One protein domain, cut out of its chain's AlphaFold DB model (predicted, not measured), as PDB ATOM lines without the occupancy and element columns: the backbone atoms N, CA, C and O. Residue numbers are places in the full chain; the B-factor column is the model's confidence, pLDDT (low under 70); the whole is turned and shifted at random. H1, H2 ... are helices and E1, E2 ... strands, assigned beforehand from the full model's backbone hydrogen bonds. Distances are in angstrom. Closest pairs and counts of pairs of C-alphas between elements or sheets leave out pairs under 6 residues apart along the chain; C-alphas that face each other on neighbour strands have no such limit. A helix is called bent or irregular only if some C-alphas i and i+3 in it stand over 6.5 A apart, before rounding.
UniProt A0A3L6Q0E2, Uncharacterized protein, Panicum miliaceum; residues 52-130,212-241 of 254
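What this domain is: This is residues 52 to 130 and 212 to 241 of the 254 residues of an uncharacterized protein of Panicum miliaceum (UniProt A0A3L6Q0E2). Picture a small body in which a ribbon of two strands, E1 and E2, lies beside helix H2, with H1 and H3 packed on H2 from either side. A fourth helix, H4, lies away from these three at one end of the longest axis, with H1 toward the other end. The printed part has 109 residues, under half of them in named elements, in the order H1, E1, H2, H3, E2, H4; the sheet, E1 - E2, is antiparallel, and the class is mixed, helices and strands. The whole is compact, with a radius of gyration of the C-alphas of 14.6 A, yet elongated, spanning 45 by 28 by 26 A.

Where its parts are: Begin with the sheet: E1 covers residues 73 to 77 and E2 residues 115 to 119. Find C-alpha 73 at (-51.519, 37.024, -48.199). H2, residues 78 to 88, is 15.4 A long and irregular: C-alphas 79 and 82 are 7.2 A apart. H1, residues 54 to 63, starts at C-alpha 54 (-36.422, 22.411, -53.627) and runs 14.3 A. H3 is residues 94 to 101. H4, residues 223 to 232, runs 14.2 A to C-alpha 232 (-42.151, 48.979, -31.223).

How they stand to each other: Between E1 and E2, look for N 74 and O 118, 2.9 A apart and within hydrogen-bond range. The closest C-alphas of H2 and E2 are those of Val 78 and Ser 115, 5.3 A. H1 touches H2 at a steep tilt of 58 degrees, the same way; the closest C-alphas, of Ala 56 and Asn 82, are 5.5 A apart. H2 and H3 form a helical hairpin and touch, closest at the C-alphas of Leu 88 and Phe 94, 4.6 A, opposite ways at a shallow tilt of 34 degrees, only just short of steep. H4 is apart from H1, H2, H3 and E1. Each O i to N i+4 pair is within hydrogen-bond range in H1, H3 and H4; in H2, 5 of 7 are.

The domain as a whole: The two C-alphas farthest apart, of His 62 and Asp 239, are 45.2 A apart. Residues 131 to 211 are not printed; C-alphas 130 and 212 stand 7.5 A apart across the cut. The link from H3 to E2 is long, 13 residues. Residues 52, 67, 69 and 112 have pLDDT under 70.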
ATOM      1  N   GLN A  52     -32.390  27.770 -51.802       69.75
ATOM      2  CA  GLN A  52     -33.773  27.399 -51.542       69.75
ATOM      3  C   GLN A  52     -33.867  25.877 -51.545       69.75
ATOM      4  O   GLN A  52     -33.348  25.223 -52.458       69.75
ATOM      5  N   ASN A  53     -34.517  25.312 -50.535       84.06
ATOM      6  CA  ASN A  53     -34.741  23.881 -50.509       84.06
ATOM      7  C   ASN A  53     -35.814  23.557 -51.552       84.06
ATOM      8  O   ASN A  53     -36.933  24.056 -51.455       84.06
ATOM      9  N   ALA A  54     -35.485  22.741 -52.554       83.94
ATOM     10  CA  ALA A  54     -36.422  22.411 -53.627       83.94
ATOM     11  C   ALA A  54     -37.720  21.777 -53.093       83.94
ATOM     12  O   ALA A  54     -38.798  22.090 -53.591       83.94
ATOM     13  N   GLU A  55     -37.630  20.960 -52.040       86.12
ATOM     14  CA  GLU A  55     -38.800  20.371 -51.387       86.12
ATOM     15  C   GLU A  55     -39.614  21.423 -50.630       86.12
ATOM     16  O   GLU A  55     -40.839  21.408 -50.705       86.12
ATOM     17  N   ALA A  56     -38.970  22.396 -49.975       86.81
ATOM     18  CA  ALA A  56     -39.700  23.507 -49.360       86.81
ATOM     19  C   ALA A  56     -40.426  24.349 -50.420       86.81
ATOM     20  O   ALA A  56     -41.584  24.701 -50.235       86.81
ATOM     21  N   VAL A  57     -39.796  24.617 -51.566       88.50
ATOM     22  CA  VAL A  57     -40.447  25.337 -52.673       88.50
ATOM     23  C   VAL A  57     -41.631  24.543 -53.230       88.50
ATOM     24  O   VAL A  57     -42.687  25.122 -53.470       88.50
ATOM     25  N   ARG A  58     -41.498  23.221 -53.400       89.56
ATOM     26  CA  ARG A  58     -42.598  22.345 -53.841       89.56
ATOM     27  C   ARG A  58     -43.759  22.348 -52.849       89.56
ATOM     28  O   ARG A  58     -44.903  22.526 -53.253       89.56
ATOM     29  N   LEU A  59     -43.469  22.200 -51.558       89.44
ATOM     30  CA  LEU A  59     -44.473  22.243 -50.496       89.44
ATOM     31  C   LEU A  59     -45.152  23.613 -50.412       89.44
ATOM     32  O   LEU A  59     -46.369  23.687 -50.253       89.44
ATOM     33  N   TRP A  60     -44.390  24.695 -50.576       91.25
ATOM     34  CA  TRP A  60     -44.949  26.037 -50.684       91.25
ATOM     35  C   TRP A  60     -45.907  26.155 -51.869       91.25
ATOM     36  O   TRP A  60     -47.042  26.589 -51.688       91.25
ATOM     37  N   ALA A  61     -45.492  25.715 -53.056       89.50
ATOM     38  CA  ALA A  61     -46.336  25.745 -54.245       89.50
ATOM     39  C   ALA A  61     -47.591  24.871 -54.096       89.50
ATOM     40  O   ALA A  61     -48.625  25.156 -54.674       89.50
ATOM     41  N   HIS A  62     -47.530  23.805 -53.306       89.00
ATOM     42  CA  HIS A  62     -48.686  22.943 -53.102       89.00
ATOM     43  C   HIS A  62     -49.692  23.515 -52.090       89.00
ATOM     44  O   HIS A  62     -50.898  23.352 -52.251       89.00
ATOM     45  N   HIS A  63     -49.215  24.171 -51.027       87.88
ATOM     46  CA  HIS A  63     -50.064  24.553 -49.894       87.88
ATOM     47  C   HIS A  63     -50.306  26.061 -49.744       87.88
ATOM     48  O   HIS A  63     -51.259  26.448 -49.068       87.88
ATOM     49  N   PHE A  64     -49.455  26.909 -50.329       90.19
ATOM     50  CA  PHE A  64     -49.410  28.346 -50.036       90.19
ATOM     51  C   PHE A  64     -49.345  29.257 -51.277       90.19
ATOM     52  O   PHE A  64     -49.448  30.473 -51.104       90.19
ATOM     53  N   SER A  65     -49.187  28.741 -52.506       87.81
ATOM     54  CA  SER A  65     -49.173  29.595 -53.714       87.81
ATOM     55  C   SER A  65     -50.555  30.081 -54.133       87.81
ATOM     56  O   SER A  65     -50.679  31.163 -54.707       87.81
ATOM     57  N   ASP A  66     -51.597  29.298 -53.853       82.69
ATOM     58  CA  ASP A  66     -52.940  29.595 -54.331       82.69
ATOM     59  C   ASP A  66     -53.558  30.737 -53.531       82.69
ATOM     60  O   ASP A  66     -53.875  30.623 -52.344       82.69
ATOM     61  N   SER A  67     -53.746  31.872 -54.199       68.06
ATOM     62  CA  SER A  67     -54.498  33.002 -53.663       68.06
ATOM     63  C   SER A  67     -55.994  32.734 -53.807       68.06
ATOM     64  O   SER A  67     -56.669  33.256 -54.691       68.06
ATOM     65  N   ASN A  68     -56.520  31.869 -52.939       70.44
ATOM     66  CA  ASN A  68     -57.963  31.720 -52.801       70.44
ATOM     67  C   ASN A  68     -58.557  33.018 -52.237       70.44
ATOM     68  O   ASN A  68     -58.071  33.554 -51.236       70.44
ATOM     69  N   TYR A  69     -59.627  33.507 -52.868       65.62
ATOM     70  CA  TYR A  69     -60.341  34.712 -52.447       65.62
ATOM     71  C   TYR A  69     -60.739  34.607 -50.964       65.62
ATOM     72  O   TYR A  69     -61.548  33.762 -50.586       65.62
ATOM     73  N   GLY A  70     -60.144  35.458 -50.122       73.06
ATOM     74  CA  GLY A  70     -60.426  35.530 -48.683       73.06
ATOM     75  C   GLY A  70     -59.328  35.007 -47.751       73.06
ATOM     76  O   GLY A  70     -59.458  35.186 -46.541       73.06
ATOM     77  N   GLN A  71     -58.239  34.412 -48.257       81.12
ATOM     78  CA  GLN A  71     -57.071  34.115 -47.414       81.12
ATOM     79  C   GLN A  71     -56.138  35.331 -47.319       81.12
ATOM     80  O   GLN A  71     -55.892  35.996 -48.330       81.12
ATOM     81  N   PRO A  72     -55.598  35.643 -46.127       89.62
ATOM     82  CA  PRO A  72     -54.618  36.705 -45.998       89.62
ATOM     83  C   PRO A  72     -53.317  36.296 -46.696       89.62
ATOM     84  O   PRO A  72     -52.854  35.160 -46.572       89.62
ATOM     85  N   SER A  73     -52.737  37.240 -47.430       90.94
ATOM     86  CA  SER A  73     -51.519  37.024 -48.199       90.94
ATOM     87  C   SER A  73     -50.377  37.869 -47.649       90.94
ATOM     88  O   SER A  73     -50.557  39.059 -47.385       90.94
ATOM     89  N   VAL A  74     -49.211  37.253 -47.461       91.88
ATOM     90  CA  VAL A  74     -48.023  37.882 -46.871       91.88
ATOM     91  C   VAL A  74     -46.830  37.693 -47.802       91.88
ATOM     92  O   VAL A  74     -46.625  36.617 -48.360       91.88
ATOM     93  N   LYS A  75     -46.027  38.746 -47.982       91.69
ATOM     94  CA  LYS A  75     -44.775  38.682 -48.747       91.69
ATOM     95  C   LYS A  75     -43.640  38.283 -47.817       91.69
ATOM     96  O   LYS A  75     -43.346  39.009 -46.871       91.69
ATOM     97  N   ILE A  76     -43.000  37.153 -48.094       90.75
ATOM     98  CA  ILE A  76     -41.914  36.605 -47.284       90.75
ATOM     99  C   ILE A  76     -40.606  36.665 -48.077       90.75
ATOM    100  O   ILE A  76     -40.591  36.169 -49.204       90.75
ATOM    101  N   PRO A  77     -39.513  37.261 -47.558       89.94
ATOM    102  CA  PRO A  77     -38.231  37.242 -48.249       89.94
ATOM    103  C   PRO A  77     -37.769  35.814 -48.525       89.94
ATOM    104  O   PRO A  77     -38.014  34.903 -47.731       89.94
ATOM    105  N   VAL A  78     -37.100  35.623 -49.658       86.69
ATOM    106  CA  VAL A  78     -36.699  34.300 -50.152       86.69
ATOM    107  C   VAL A  78     -35.901  33.528 -49.090       86.69
ATOM    108  O   VAL A  78     -36.132  32.342 -48.886       86.69
ATOM    109  N   GLU A  79     -35.046  34.191 -48.317       86.94
ATOM    110  CA  GLU A  79     -34.221  33.577 -47.266       86.94
ATOM    111  C   GLU A  79     -35.045  32.931 -46.146       86.94
ATOM    112  O   GLU A  79     -34.605  31.968 -45.525       86.94
ATOM    113  N   TRP A  80     -36.250  33.442 -45.897       88.69
ATOM    114  CA  TRP A  80     -37.158  32.953 -44.862       88.69
ATOM    115  C   TRP A  80     -38.131  31.884 -45.373       88.69
ATOM    116  O   TRP A  80     -38.875  31.305 -44.580       88.69
ATOM    117  N   ASN A  81     -38.124  31.597 -46.680       88.94
ATOM    118  CA  ASN A  81     -39.063  30.681 -47.323       88.94
ATOM    119  C   ASN A  81     -39.025  29.274 -46.707       88.94
ATOM    120  O   ASN A  81     -40.066  28.746 -46.314       88.94
ATOM    121  N   ASN A  82     -37.833  28.685 -46.563       89.81
ATOM    122  CA  ASN A  82     -37.675  27.343 -45.994       89.81
ATOM    123  C   ASN A  82     -38.196  27.285 -44.546       89.81
ATOM    124  O   ASN A  82     -38.954  26.380 -44.191       89.81
ATOM    125  N   PHE A  83     -37.833  28.286 -43.734       91.50
ATOM    126  CA  PHE A  83     -38.249  28.406 -42.338       91.50
ATOM    127  C   PHE A  83     -39.774  28.450 -42.214       91.50
ATOM    128  O   PHE A  83     -40.362  27.587 -41.562       91.50
ATOM    129  N   PHE A  84     -40.434  29.407 -42.875       92.06
ATOM    130  CA  PHE A  84     -41.884  29.559 -42.743       92.06
ATOM    131  C   PHE A  84     -42.667  28.440 -43.414       92.06
ATOM    132  O   PHE A  84     -43.706  28.058 -42.883       92.06
ATOM    133  N   THR A  85     -42.162  27.856 -44.500       91.88
ATOM    134  CA  THR A  85     -42.779  26.661 -45.088       91.88
ATOM    135  C   THR A  85     -42.795  25.518 -44.076       91.88
ATOM    136  O   THR A  85     -43.855  24.960 -43.803       91.88
ATOM    137  N   SER A  86     -41.654  25.205 -43.453       91.31
ATOM    138  CA  SER A  86     -41.585  24.144 -42.439       91.31
ATOM    139  C   SER A  86     -42.463  24.451 -41.226       91.31
ATOM    140  O   SER A  86     -43.107  23.560 -40.679       91.31
ATOM    141  N   LEU A  87     -42.488  25.709 -40.793       91.94
ATOM    142  CA  LEU A  87     -43.202  26.140 -39.599       91.94
ATOM    143  C   LEU A  87     -44.729  26.136 -39.793       91.94
ATOM    144  O   LEU A  87     -45.461  25.743 -38.885       91.94
ATOM    145  N   LEU A  88     -45.208  26.527 -40.979       92.12
ATOM    146  CA  LEU A  88     -46.627  26.495 -41.357       92.12
ATOM    147  C   LEU A  88     -47.126  25.081 -41.688       92.12
ATOM    148  O   LEU A  88     -48.330  24.845 -41.692       92.12
ATOM    149  N   LEU A  89     -46.228  24.133 -41.950       90.56
ATOM    150  CA  LEU A  89     -46.574  22.717 -42.118       90.56
ATOM    151  C   LEU A  89     -46.472  21.921 -40.812       90.56
ATOM    152  O   LEU A  89     -46.793  20.738 -40.802       90.56
ATOM    153  N   SER A  90     -46.025  22.552 -39.724       89.94
ATOM    154  CA  SER A  90     -45.896  21.935 -38.405       89.94
ATOM    155  C   SER A  90     -47.147  22.227 -37.567       89.94
ATOM    156  O   SER A  90     -47.309  23.371 -37.130       89.94
ATOM    157  N   PRO A  91     -47.999  21.231 -37.249       87.69
ATOM    158  CA  PRO A  91     -49.189  21.424 -36.413       87.69
ATOM    159  C   PRO A  91     -48.916  22.163 -35.096       87.69
ATOM    160  O   PRO A  91     -49.713  22.980 -34.644       87.69
ATOM    161  N   THR A  92     -47.758  21.897 -34.490       89.12
ATOM    162  CA  THR A  92     -47.323  22.491 -33.219       89.12
ATOM    163  C   THR A  92     -47.028  23.987 -33.310       89.12
ATOM    164  O   THR A  92     -47.190  24.705 -32.324       89.12
ATOM    165  N   HIS A  93     -46.593  24.470 -34.475       90.50
ATOM    166  CA  HIS A  93     -46.116  25.841 -34.662       90.50
ATOM    167  C   HIS A  93     -46.990  26.666 -35.602       90.50
ATOM    168  O   HIS A  93     -46.868  27.890 -35.604       90.50
ATOM    169  N   PHE A  94     -47.912  26.033 -36.327       92.38
ATOM    170  CA  PHE A  94     -48.791  26.678 -37.294       92.38
ATOM    171  C   PHE A  94     -49.516  27.896 -36.716       92.38
ATOM    172  O   PHE A  94     -49.453  28.985 -37.281       92.38
ATOM    173  N   SER A  95     -50.160  27.742 -35.554       92.31
ATOM    174  CA  SER A  95     -50.921  28.824 -34.916       92.31
ATOM    175  C   SER A  95     -50.041  30.028 -34.584       92.31
ATOM    176  O   SER A  95     -50.437  31.171 -34.805       92.31
ATOM    177  N   TRP A  96     -48.831  29.781 -34.076       93.56
ATOM    178  CA  TRP A  96     -47.871  30.843 -33.788       93.56
ATOM    179  C   TRP A  96     -47.379  31.507 -35.077       93.56
ATOM    180  O   TRP A  96     -47.442  32.727 -35.188       93.56
ATOM    181  N   ALA A  97     -46.969  30.711 -36.065       94.00
ATOM    182  CA  ALA A  97     -46.470  31.179 -37.355       94.00
ATOM    183  C   ALA A  97     -47.493  32.054 -38.086       94.00
ATOM    184  O   ALA A  97     -47.173  33.159 -38.515       94.00
ATOM    185  N   LYS A  98     -48.744  31.585 -38.165       93.38
ATOM    186  CA  LYS A  98     -49.872  32.313 -38.748       93.38
ATOM    187  C   LYS A  98     -50.061  33.660 -38.057       93.38
ATOM    188  O   LYS A  98     -50.075  34.688 -38.722       93.38
ATOM    189  N   ASN A  99     -50.165  33.675 -36.730       93.50
ATOM    190  CA  ASN A  99     -50.370  34.921 -35.989       93.50
ATOM    191  C   ASN A  99     -49.174  35.875 -36.112       93.50
ATOM    192  O   ASN A  99     -49.371  37.083 -36.201       93.50
ATOM    193  N   PHE A 100     -47.950  35.346 -36.144       92.81
ATOM    194  CA  PHE A 100     -46.737  36.135 -36.314       92.81
ATOM    195  C   PHE A 100     -46.677  36.800 -37.695       92.81
ATOM    196  O   PHE A 100     -46.499  38.014 -37.765       92.81
ATOM    197  N   LEU A 101     -46.894  36.040 -38.772       92.62
ATOM    198  CA  LEU A 101     -46.883  36.550 -40.150       92.62
ATOM    199  C   LEU A 101     -48.005  37.560 -40.422       92.62
ATOM    200  O   LEU A 101     -47.834  38.460 -41.237       92.62
ATOM    201  N   LEU A 102     -49.142  37.424 -39.736       91.00
ATOM    202  CA  LEU A 102     -50.260  38.370 -39.823       91.00
ATOM    203  C   LEU A 102     -50.112  39.573 -38.881       91.00
ATOM    204  O   LEU A 102     -50.915  40.504 -38.936       91.00
ATOM    205  N   SER A 103     -49.117  39.561 -37.997       90.88
ATOM    206  CA  SER A 103     -48.833  40.686 -37.114       90.88
ATOM    207  C   SER A 103     -48.000  41.751 -37.826       90.88
ATOM    208  O   SER A 103     -47.242  41.467 -38.750       90.88
ATOM    209  N   LYS A 104     -48.037  42.978 -37.298       88.00
ATOM    210  CA  LYS A 104     -47.184  44.083 -37.767       88.00
ATOM    211  C   LYS A 104     -45.682  43.839 -37.558       88.00
ATOM    212  O   LYS A 104     -44.871  44.654 -37.981       88.00
ATOM    213  N   ALA A 105     -45.285  42.786 -36.833       86.38
ATOM    214  CA  ALA A 105     -43.871  42.518 -36.562       86.38
ATOM    215  C   ALA A 105     -43.129  42.136 -37.841       86.38
ATOM    216  O   ALA A 105     -41.952  42.459 -37.991       86.38
ATOM    217  N   TRP A 106     -43.835  41.497 -38.774       87.94
ATOM    218  CA  TRP A 106     -43.267  41.059 -40.036       87.94
ATOM    219  C   TRP A 106     -42.838  42.219 -40.945       87.94
ATOM    220  O   TRP A 106     -41.846  42.103 -41.658       87.94
ATOM    221  N   ASP A 107     -43.497  43.373 -40.838       85.88
ATOM    222  CA  ASP A 107     -43.199  44.558 -41.654       85.88
ATOM    223  C   ASP A 107     -41.779  45.115 -41.426       85.88
ATOM    224  O   ASP A 107     -41.253  45.855 -42.255       85.88
ATOM    225  N   PHE A 108     -41.131  44.752 -40.313       83.94
ATOM    226  CA  PHE A 108     -39.765  45.174 -39.988       83.94
ATOM    227  C   PHE A 108     -38.681  44.298 -40.627       83.94
ATOM    228  O   PHE A 108     -37.494  44.617 -40.514       83.94
ATOM    229  N   PHE A 109     -39.059  43.196 -41.276       84.56
ATOM    230  CA  PHE A 109     -38.115  42.268 -41.884       84.56
ATOM    231  C   PHE A 109     -37.757  42.756 -43.297       84.56
ATOM    232  O   PHE A 109     -38.634  42.868 -44.157       84.56
ATOM    233  N   PRO A 110     -36.478  43.068 -43.572       76.00
ATOM    234  CA  PRO A 110     -36.074  43.584 -44.871       76.00
ATOM    235  C   PRO A 110     -36.164  42.497 -45.948       76.00
ATOM    236  O   PRO A 110     -35.722  41.368 -45.747       76.00
ATOM    237  N   SER A 111     -36.678  42.867 -47.121       74.62
ATOM    238  CA  SER A 111     -36.682  42.022 -48.319       74.62
ATOM    239  C   SER A 111     -35.528  42.447 -49.227       74.62
ATOM    240  O   SER A 111     -35.663  43.383 -50.013       74.62
ATOM    241  N   ALA A 112     -34.357  41.833 -49.049       68.88
ATOM    242  CA  ALA A 112     -33.151  42.208 -49.792       68.88
ATOM    243  C   ALA A 112     -33.083  41.533 -51.172       68.88
ATOM    244  O   ALA A 112     -32.797  42.200 -52.163       68.88
ATOM    245  N   ASN A 113     -33.397  40.234 -51.250       73.06
ATOM    246  CA  ASN A 113     -33.227  39.426 -52.465       73.06
ATOM    247  C   ASN A 113     -34.564  38.989 -53.088       73.06
ATOM    248  O   ASN A 113     -34.665  37.930 -53.708       73.06
ATOM    249  N   GLY A 114     -35.599  39.816 -52.926       84.75
ATOM    250  CA  GLY A 114     -36.955  39.533 -53.389       84.75
ATOM    251  C   GLY A 114     -37.796  38.765 -52.369       84.75
ATOM    252  O   GLY A 114     -37.325  38.356 -51.309       84.75
ATOM    253  N   SER A 115     -39.077  38.592 -52.693       86.62
ATOM    254  CA  SER A 115     -40.063  37.983 -51.799       86.62
ATOM    255  C   SER A 115     -40.984  37.020 -52.532       86.62
ATOM    256  O   SER A 115     -41.418  37.308 -53.648       86.62
ATOM    257  N   VAL A 116     -41.351  35.945 -51.851       89.69
ATOM    258  CA  VAL A 116     -42.360  34.971 -52.255       89.69
ATOM    259  C   VAL A 116     -43.679  35.309 -51.565       89.69
ATOM    260  O   VAL A 116     -43.701  35.743 -50.414       89.69
ATOM    261  N   VAL A 117     -44.794  35.152 -52.272       91.94
ATOM    262  CA  VAL A 117     -46.128  35.401 -51.719       91.94
ATOM    263  C   VAL A 117     -46.651  34.126 -51.062       91.94
ATOM    264  O   VAL A 117     -46.631  33.061 -51.670       91.94
ATOM    265  N   PHE A 118     -47.121  34.238 -49.826       92.56
ATOM    266  CA  PHE A 118     -47.735  33.150 -49.071       92.56
ATOM    267  C   PHE A 118     -49.203  33.462 -48.819       92.56
ATOM    268  O   PHE A 118     -49.519  34.436 -48.135       92.56
ATOM    269  N   SER A 119     -50.092  32.617 -49.323       92.94
ATOM    270  CA  SER A 119     -51.503  32.591 -48.942       92.94
ATOM    271  C   SER A 119     -51.655  31.718 -47.700       92.94
ATOM    272  O   SER A 119     -51.443  30.508 -47.755       92.94
ATOM    273  N   ILE A 120     -51.971  32.327 -46.555       91.62
ATOM    274  CA  ILE A 120     -51.961  31.622 -45.269       91.62
ATOM    275  C   ILE A 120     -53.318  30.946 -45.035       91.62
ATOM    276  O   ILE A 120     -54.320  31.655 -44.923       91.62
ATOM    277  N   PRO A 121     -53.388  29.606 -44.926       86.88
ATOM    278  CA  PRO A 121     -54.650  28.900 -44.738       86.88
ATOM    279  C   PRO A 121     -55.234  29.134 -43.339       86.88
ATOM    280  O   PRO A 121     -54.559  29.567 -42.399       86.88
ATOM    281  N   GLN A 122     -56.522  28.819 -43.167       84.81
ATOM    282  CA  GLN A 122     -57.160  28.945 -41.855       84.81
ATOM    283  C   GLN A 122     -56.729  27.852 -40.875       84.81
ATOM    284  O   GLN A 122     -56.591  28.145 -39.685       84.81
ATOM    285  N   GLN A 123     -56.488  26.643 -41.382       84.56
ATOM    286  CA  GLN A 123     -56.074  25.450 -40.643       84.56
ATOM    287  C   GLN A 123     -54.758  24.909 -41.215       84.56
ATOM    288  O   GLN A 123     -54.393  25.235 -42.347       84.56
ATOM    289  N   CYS A 124     -54.043  24.116 -40.417       86.94
ATOM    290  CA  CYS A 124     -52.775  23.518 -40.825       86.94
ATOM    291  C   CYS A 124     -53.017  22.510 -41.967       86.94
ATOM    292  O   CYS A 124     -53.898  21.665 -41.818       86.94
ATOM    293  N   PRO A 125     -52.267  22.564 -43.086       81.56
ATOM    294  CA  PRO A 125     -52.450  21.636 -44.207       81.56
ATOM    295  C   PRO A 125     -52.029  20.190 -43.919       81.56
ATOM    296  O   PRO A 125     -52.471  19.281 -44.614       81.56
ATOM    297  N   ASN A 126     -51.161  19.988 -42.925       79.75
ATOM    298  CA  ASN A 126     -50.638  18.681 -42.541       79.75
ATOM    299  C   ASN A 126     -51.033  18.356 -41.102       79.75
ATOM    300  O   ASN A 126     -50.864  19.194 -40.218       79.75
ATOM    301  N   ASP A 127     -51.467  17.118 -40.866       70.00
ATOM    302  CA  ASP A 127     -51.770  16.599 -39.523       70.00
ATOM    303  C   ASP A 127     -50.530  16.014 -38.821       70.00
ATOM    304  O   ASP A 127     -50.525  15.799 -37.611       70.00
ATOM    305  N   SER A 128     -49.457  15.752 -39.577       74.38
ATOM    306  CA  SER A 128     -48.202  15.167 -39.088       74.38
ATOM    307  C   SER A 128     -47.020  16.105 -39.331       74.38
ATOM    308  O   SER A 128     -46.938  16.754 -40.372       74.38
ATOM    309  N   ASN A 129     -46.088  16.162 -38.374       73.81
ATOM    310  CA  ASN A 129     -44.864  16.953 -38.509       73.81
ATOM    311  C   ASN A 129     -43.981  16.420 -39.651       73.81
ATOM    312  O   ASN A 129     -43.926  15.214 -39.896       73.81
ATOM    313  N   LEU A 130     -43.234  17.318 -40.296       76.69
ATOM    314  CA  LEU A 130     -42.203  16.946 -41.264       76.69
ATOM    315  C   LEU A 130     -41.053  16.242 -40.523       76.69
ATOM    316  O   LEU A 130     -40.300  16.880 -39.791       76.69
ATOM    317  N   VAL A 212     -36.110  19.138 -45.444       82.12
ATOM    318  CA  VAL A 212     -36.835  20.388 -45.135       82.12
ATOM    319  C   VAL A 212     -36.834  20.679 -43.635       82.12
ATOM    320  O   VAL A 212     -36.621  21.816 -43.233       82.12
ATOM    321  N   ALA A 213     -36.983  19.646 -42.802       79.88
ATOM    322  CA  ALA A 213     -36.969  19.802 -41.351       79.88
ATOM    323  C   ALA A 213     -35.577  20.128 -40.770       79.88
ATOM    324  O   ALA A 213     -35.493  20.586 -39.636       79.88
ATOM    325  N   CYS A 214     -34.486  19.909 -41.516       82.06
ATOM    326  CA  CYS A 214     -33.128  20.298 -41.107       82.06
ATOM    327  C   CYS A 214     -32.637  21.598 -41.751       82.06
ATOM    328  O   CYS A 214     -31.688  22.186 -41.248       82.06
ATOM    329  N   ASP A 215     -33.261  22.034 -42.844       78.62
ATOM    330  CA  ASP A 215     -32.936  23.276 -43.560       78.62
ATOM    331  C   ASP A 215     -33.913  24.418 -43.213       78.62
ATOM    332  O   ASP A 215     -34.063  25.401 -43.939       78.62
ATOM    333  N   SER A 216     -34.617  24.271 -42.091       81.50
ATOM    334  CA  SER A 216     -35.560  25.234 -41.526       81.50
ATOM    335  C   SER A 216     -34.901  26.126 -40.469       81.50
ATOM    336  O   SER A 216     -35.567  26.586 -39.549       81.50
ATOM    337  N   GLU A 217     -33.593  26.374 -40.557       83.62
ATOM    338  CA  GLU A 217     -32.927  27.323 -39.661       83.62
ATOM    339  C   GLU A 217     -33.258  28.765 -40.097       83.62
ATOM    340  O   GLU A 217     -33.096  29.101 -41.274       83.62
ATOM    341  N   PRO A 218     -33.762  29.631 -39.195       84.56
ATOM    342  CA  PRO A 218     -34.111  30.995 -39.561       84.56
ATOM    343  C   PRO A 218     -32.856  31.817 -39.904       84.56
ATOM    344  O   PRO A 218     -31.844  31.716 -39.206       84.56
ATOM    345  N   PRO A 219     -32.917  32.695 -40.922       85.06
ATOM    346  CA  PRO A 219     -31.853  33.651 -41.200       85.06
ATOM    347  C   PRO A 219     -31.522  34.546 -39.999       85.06
ATOM    348  O   PRO A 219     -32.395  34.950 -39.226       85.06
ATOM    349  N   ALA A 220     -30.248  34.918 -39.868       85.38
ATOM    350  CA  ALA A 220     -29.805  35.819 -38.811       85.38
ATOM    351  C   ALA A 220     -30.392  37.229 -38.992       85.38
ATOM    352  O   ALA A 220     -30.291  37.836 -40.060       85.38
ATOM    353  N   LEU A 221     -30.966  37.775 -37.919       84.88
ATOM    354  CA  LEU A 221     -31.511  39.130 -37.910       84.88
ATOM    355  C   LEU A 221     -30.435  40.173 -37.635       84.88
ATOM    356  O   LEU A 221     -29.565  39.995 -36.780       84.88
ATOM    357  N   SER A 222     -30.521  41.307 -38.335       85.56
ATOM    358  CA  SER A 222     -29.622  42.425 -38.077       85.56
ATOM    359  C   SER A 222     -29.946  43.080 -36.724       85.56
ATOM    360  O   SER A 222     -31.117  43.159 -36.335       85.56
ATOM    361  N   PRO A 223     -28.944  43.624 -36.008       87.12
ATOM    362  CA  PRO A 223     -29.177  44.315 -34.740       87.12
ATOM    363  C   PRO A 223     -30.176  45.478 -34.844       87.12
ATOM    364  O   PRO A 223     -30.893  45.757 -33.889       87.12
ATOM    365  N   SER A 224     -30.254  46.133 -36.008       86.44
ATOM    366  CA  SER A 224     -31.214  47.214 -36.254       86.44
ATOM    367  C   SER A 224     -32.658  46.713 -36.259       86.44
ATOM    368  O   SER A 224     -33.519  47.348 -35.660       86.44
ATOM    369  N   VAL A 225     -32.926  45.571 -36.904       87.00
ATOM    370  CA  VAL A 225     -34.269  44.967 -36.925       87.00
ATOM    371  C   VAL A 225     -34.665  44.542 -35.514       87.00
ATOM    372  O   VAL A 225     -35.763  44.854 -35.066       87.00
ATOM    373  N   ILE A 226     -33.743  43.918 -34.774       87.19
ATOM    374  CA  ILE A 226     -33.968  43.514 -33.378       87.19
ATOM    375  C   ILE A 226     -34.289  44.733 -32.497       87.19
ATOM    376  O   ILE A 226     -35.225  44.677 -31.701       87.19
ATOM    377  N   LYS A 227     -33.567  45.849 -32.664       87.69
ATOM    378  CA  LYS A 227     -33.837  47.095 -31.931       87.69
ATOM    379  C   LYS A 227     -35.229  47.651 -32.247       87.69
ATOM    380  O   LYS A 227     -35.985  47.923 -31.320       87.69
ATOM    381  N   ASN A 228     -35.587  47.750 -33.528       87.62
ATOM    382  CA  ASN A 228     -36.894  48.264 -33.955       87.62
ATOM    383  C   ASN A 228     -38.049  47.408 -33.415       87.62
ATOM    384  O   ASN A 228     -39.075  47.943 -32.986       87.62
ATOM    385  N   LEU A 229     -37.870  46.082 -33.398       88.31
ATOM    386  CA  LEU A 229     -38.828  45.155 -32.803       88.31
ATOM    387  C   LEU A 229     -38.945  45.367 -31.286       88.31
ATOM    388  O   LEU A 229     -40.057  45.458 -30.769       88.31
ATOM    389  N   GLY A 230     -37.820  45.495 -30.576       85.94
ATOM    390  CA  GLY A 230     -37.804  45.740 -29.130       85.94
ATOM    391  C   GLY A 230     -38.471  47.061 -28.731       85.94
ATOM    392  O   GLY A 230     -39.227  47.109 -27.763       85.94
ATOM    393  N   GLU A 231     -38.254  48.119 -29.505       87.94
ATOM    394  CA  GLU A 231     -38.863  49.427 -29.266       87.94
ATOM    395  C   GLU A 231     -40.366  49.417 -29.583       87.94
ATOM    396  O   GLU A 231     -41.186  49.802 -28.752       87.94
ATOM    397  N   THR A 232     -40.758  48.894 -30.749       85.19
ATOM    398  CA  THR A 232     -42.151  48.979 -31.223       85.19
ATOM    399  C   THR A 232     -43.073  47.953 -30.557       85.19
ATOM    400  O   THR A 232     -44.202  48.282 -30.192       85.19
ATOM    401  N   PHE A 233     -42.621  46.704 -30.389       83.50
ATOM    402  CA  PHE A 233     -43.451  45.615 -29.850       83.50
ATOM    403  C   PHE A 233     -43.260  45.418 -28.358       83.50
ATOM    404  O   PHE A 233     -44.239  45.238 -27.635       83.50
ATOM    405  N   CYS A 234     -42.012  45.451 -27.893       84.81
ATOM    406  CA  CYS A 234     -41.716  45.229 -26.482       84.81
ATOM    407  C   CYS A 234     -41.769  46.522 -25.656       84.81
ATOM    408  O   CYS A 234     -41.704  46.438 -24.432       84.81
ATOM    409  N   LYS A 235     -41.928  47.692 -26.301       87.81
ATOM    410  CA  LYS A 235     -41.962  49.018 -25.657       87.81
ATOM    411  C   LYS A 235     -40.755  49.242 -24.744       87.81
ATOM    412  O   LYS A 235     -40.875  49.818 -23.665       87.81
ATOM    413  N   ILE A 236     -39.602  48.721 -25.159       87.94
ATOM    414  CA  ILE A 236     -38.340  48.898 -24.449       87.94
ATOM    415  C   ILE A 236     -37.734  50.216 -24.923       87.94
ATOM    416  O   ILE A 236     -37.647  50.455 -26.126       87.94
ATOM    417  N   ASP A 237     -37.291  51.048 -23.984       84.38
ATOM    418  CA  ASP A 237     -36.624  52.309 -24.307       84.38
ATOM    419  C   ASP A 237     -35.408  52.062 -25.215       84.38
ATOM    420  O   ASP A 237     -34.571  51.195 -24.928       84.38
ATOM    421  N   ALA A 238     -35.276  52.848 -26.287       79.06
ATOM    422  CA  ALA A 238     -34.213  52.701 -27.283       79.06
ATOM    423  C   ALA A 238     -32.798  52.731 -26.672       79.06
ATOM    424  O   ALA A 238     -31.890  52.067 -27.183       79.06
ATOM    425  N   ASP A 239     -32.635  53.454 -25.563       79.44
ATOM    426  CA  ASP A 239     -31.378  53.624 -24.827       79.44
ATOM    427  C   ASP A 239     -30.958  52.370 -24.051       79.44
ATOM    428  O   ASP A 239     -29.787  52.190 -23.730       79.44
ATOM    429  N   LYS A 240     -31.897  51.460 -23.765       78.69
ATOM    430  CA  LYS A 240     -31.613  50.173 -23.108       78.69
ATOM    431  C   LYS A 240     -31.281  49.065 -24.109       78.69
ATOM    432  O   LYS A 240     -30.803  48.008 -23.708       78.69
ATOM    433  N   LEU A 241     -31.515  49.299 -25.402       73.62
ATOM    434  CA  LEU A 241     -31.269  48.348 -26.491       73.62
ATOM    435  C   LEU A 241     -29.890  48.532 -27.155       73.62
ATOM    436  O   LEU A 241     -29.595  47.887 -28.164       73.62
TER     437      LEU A 241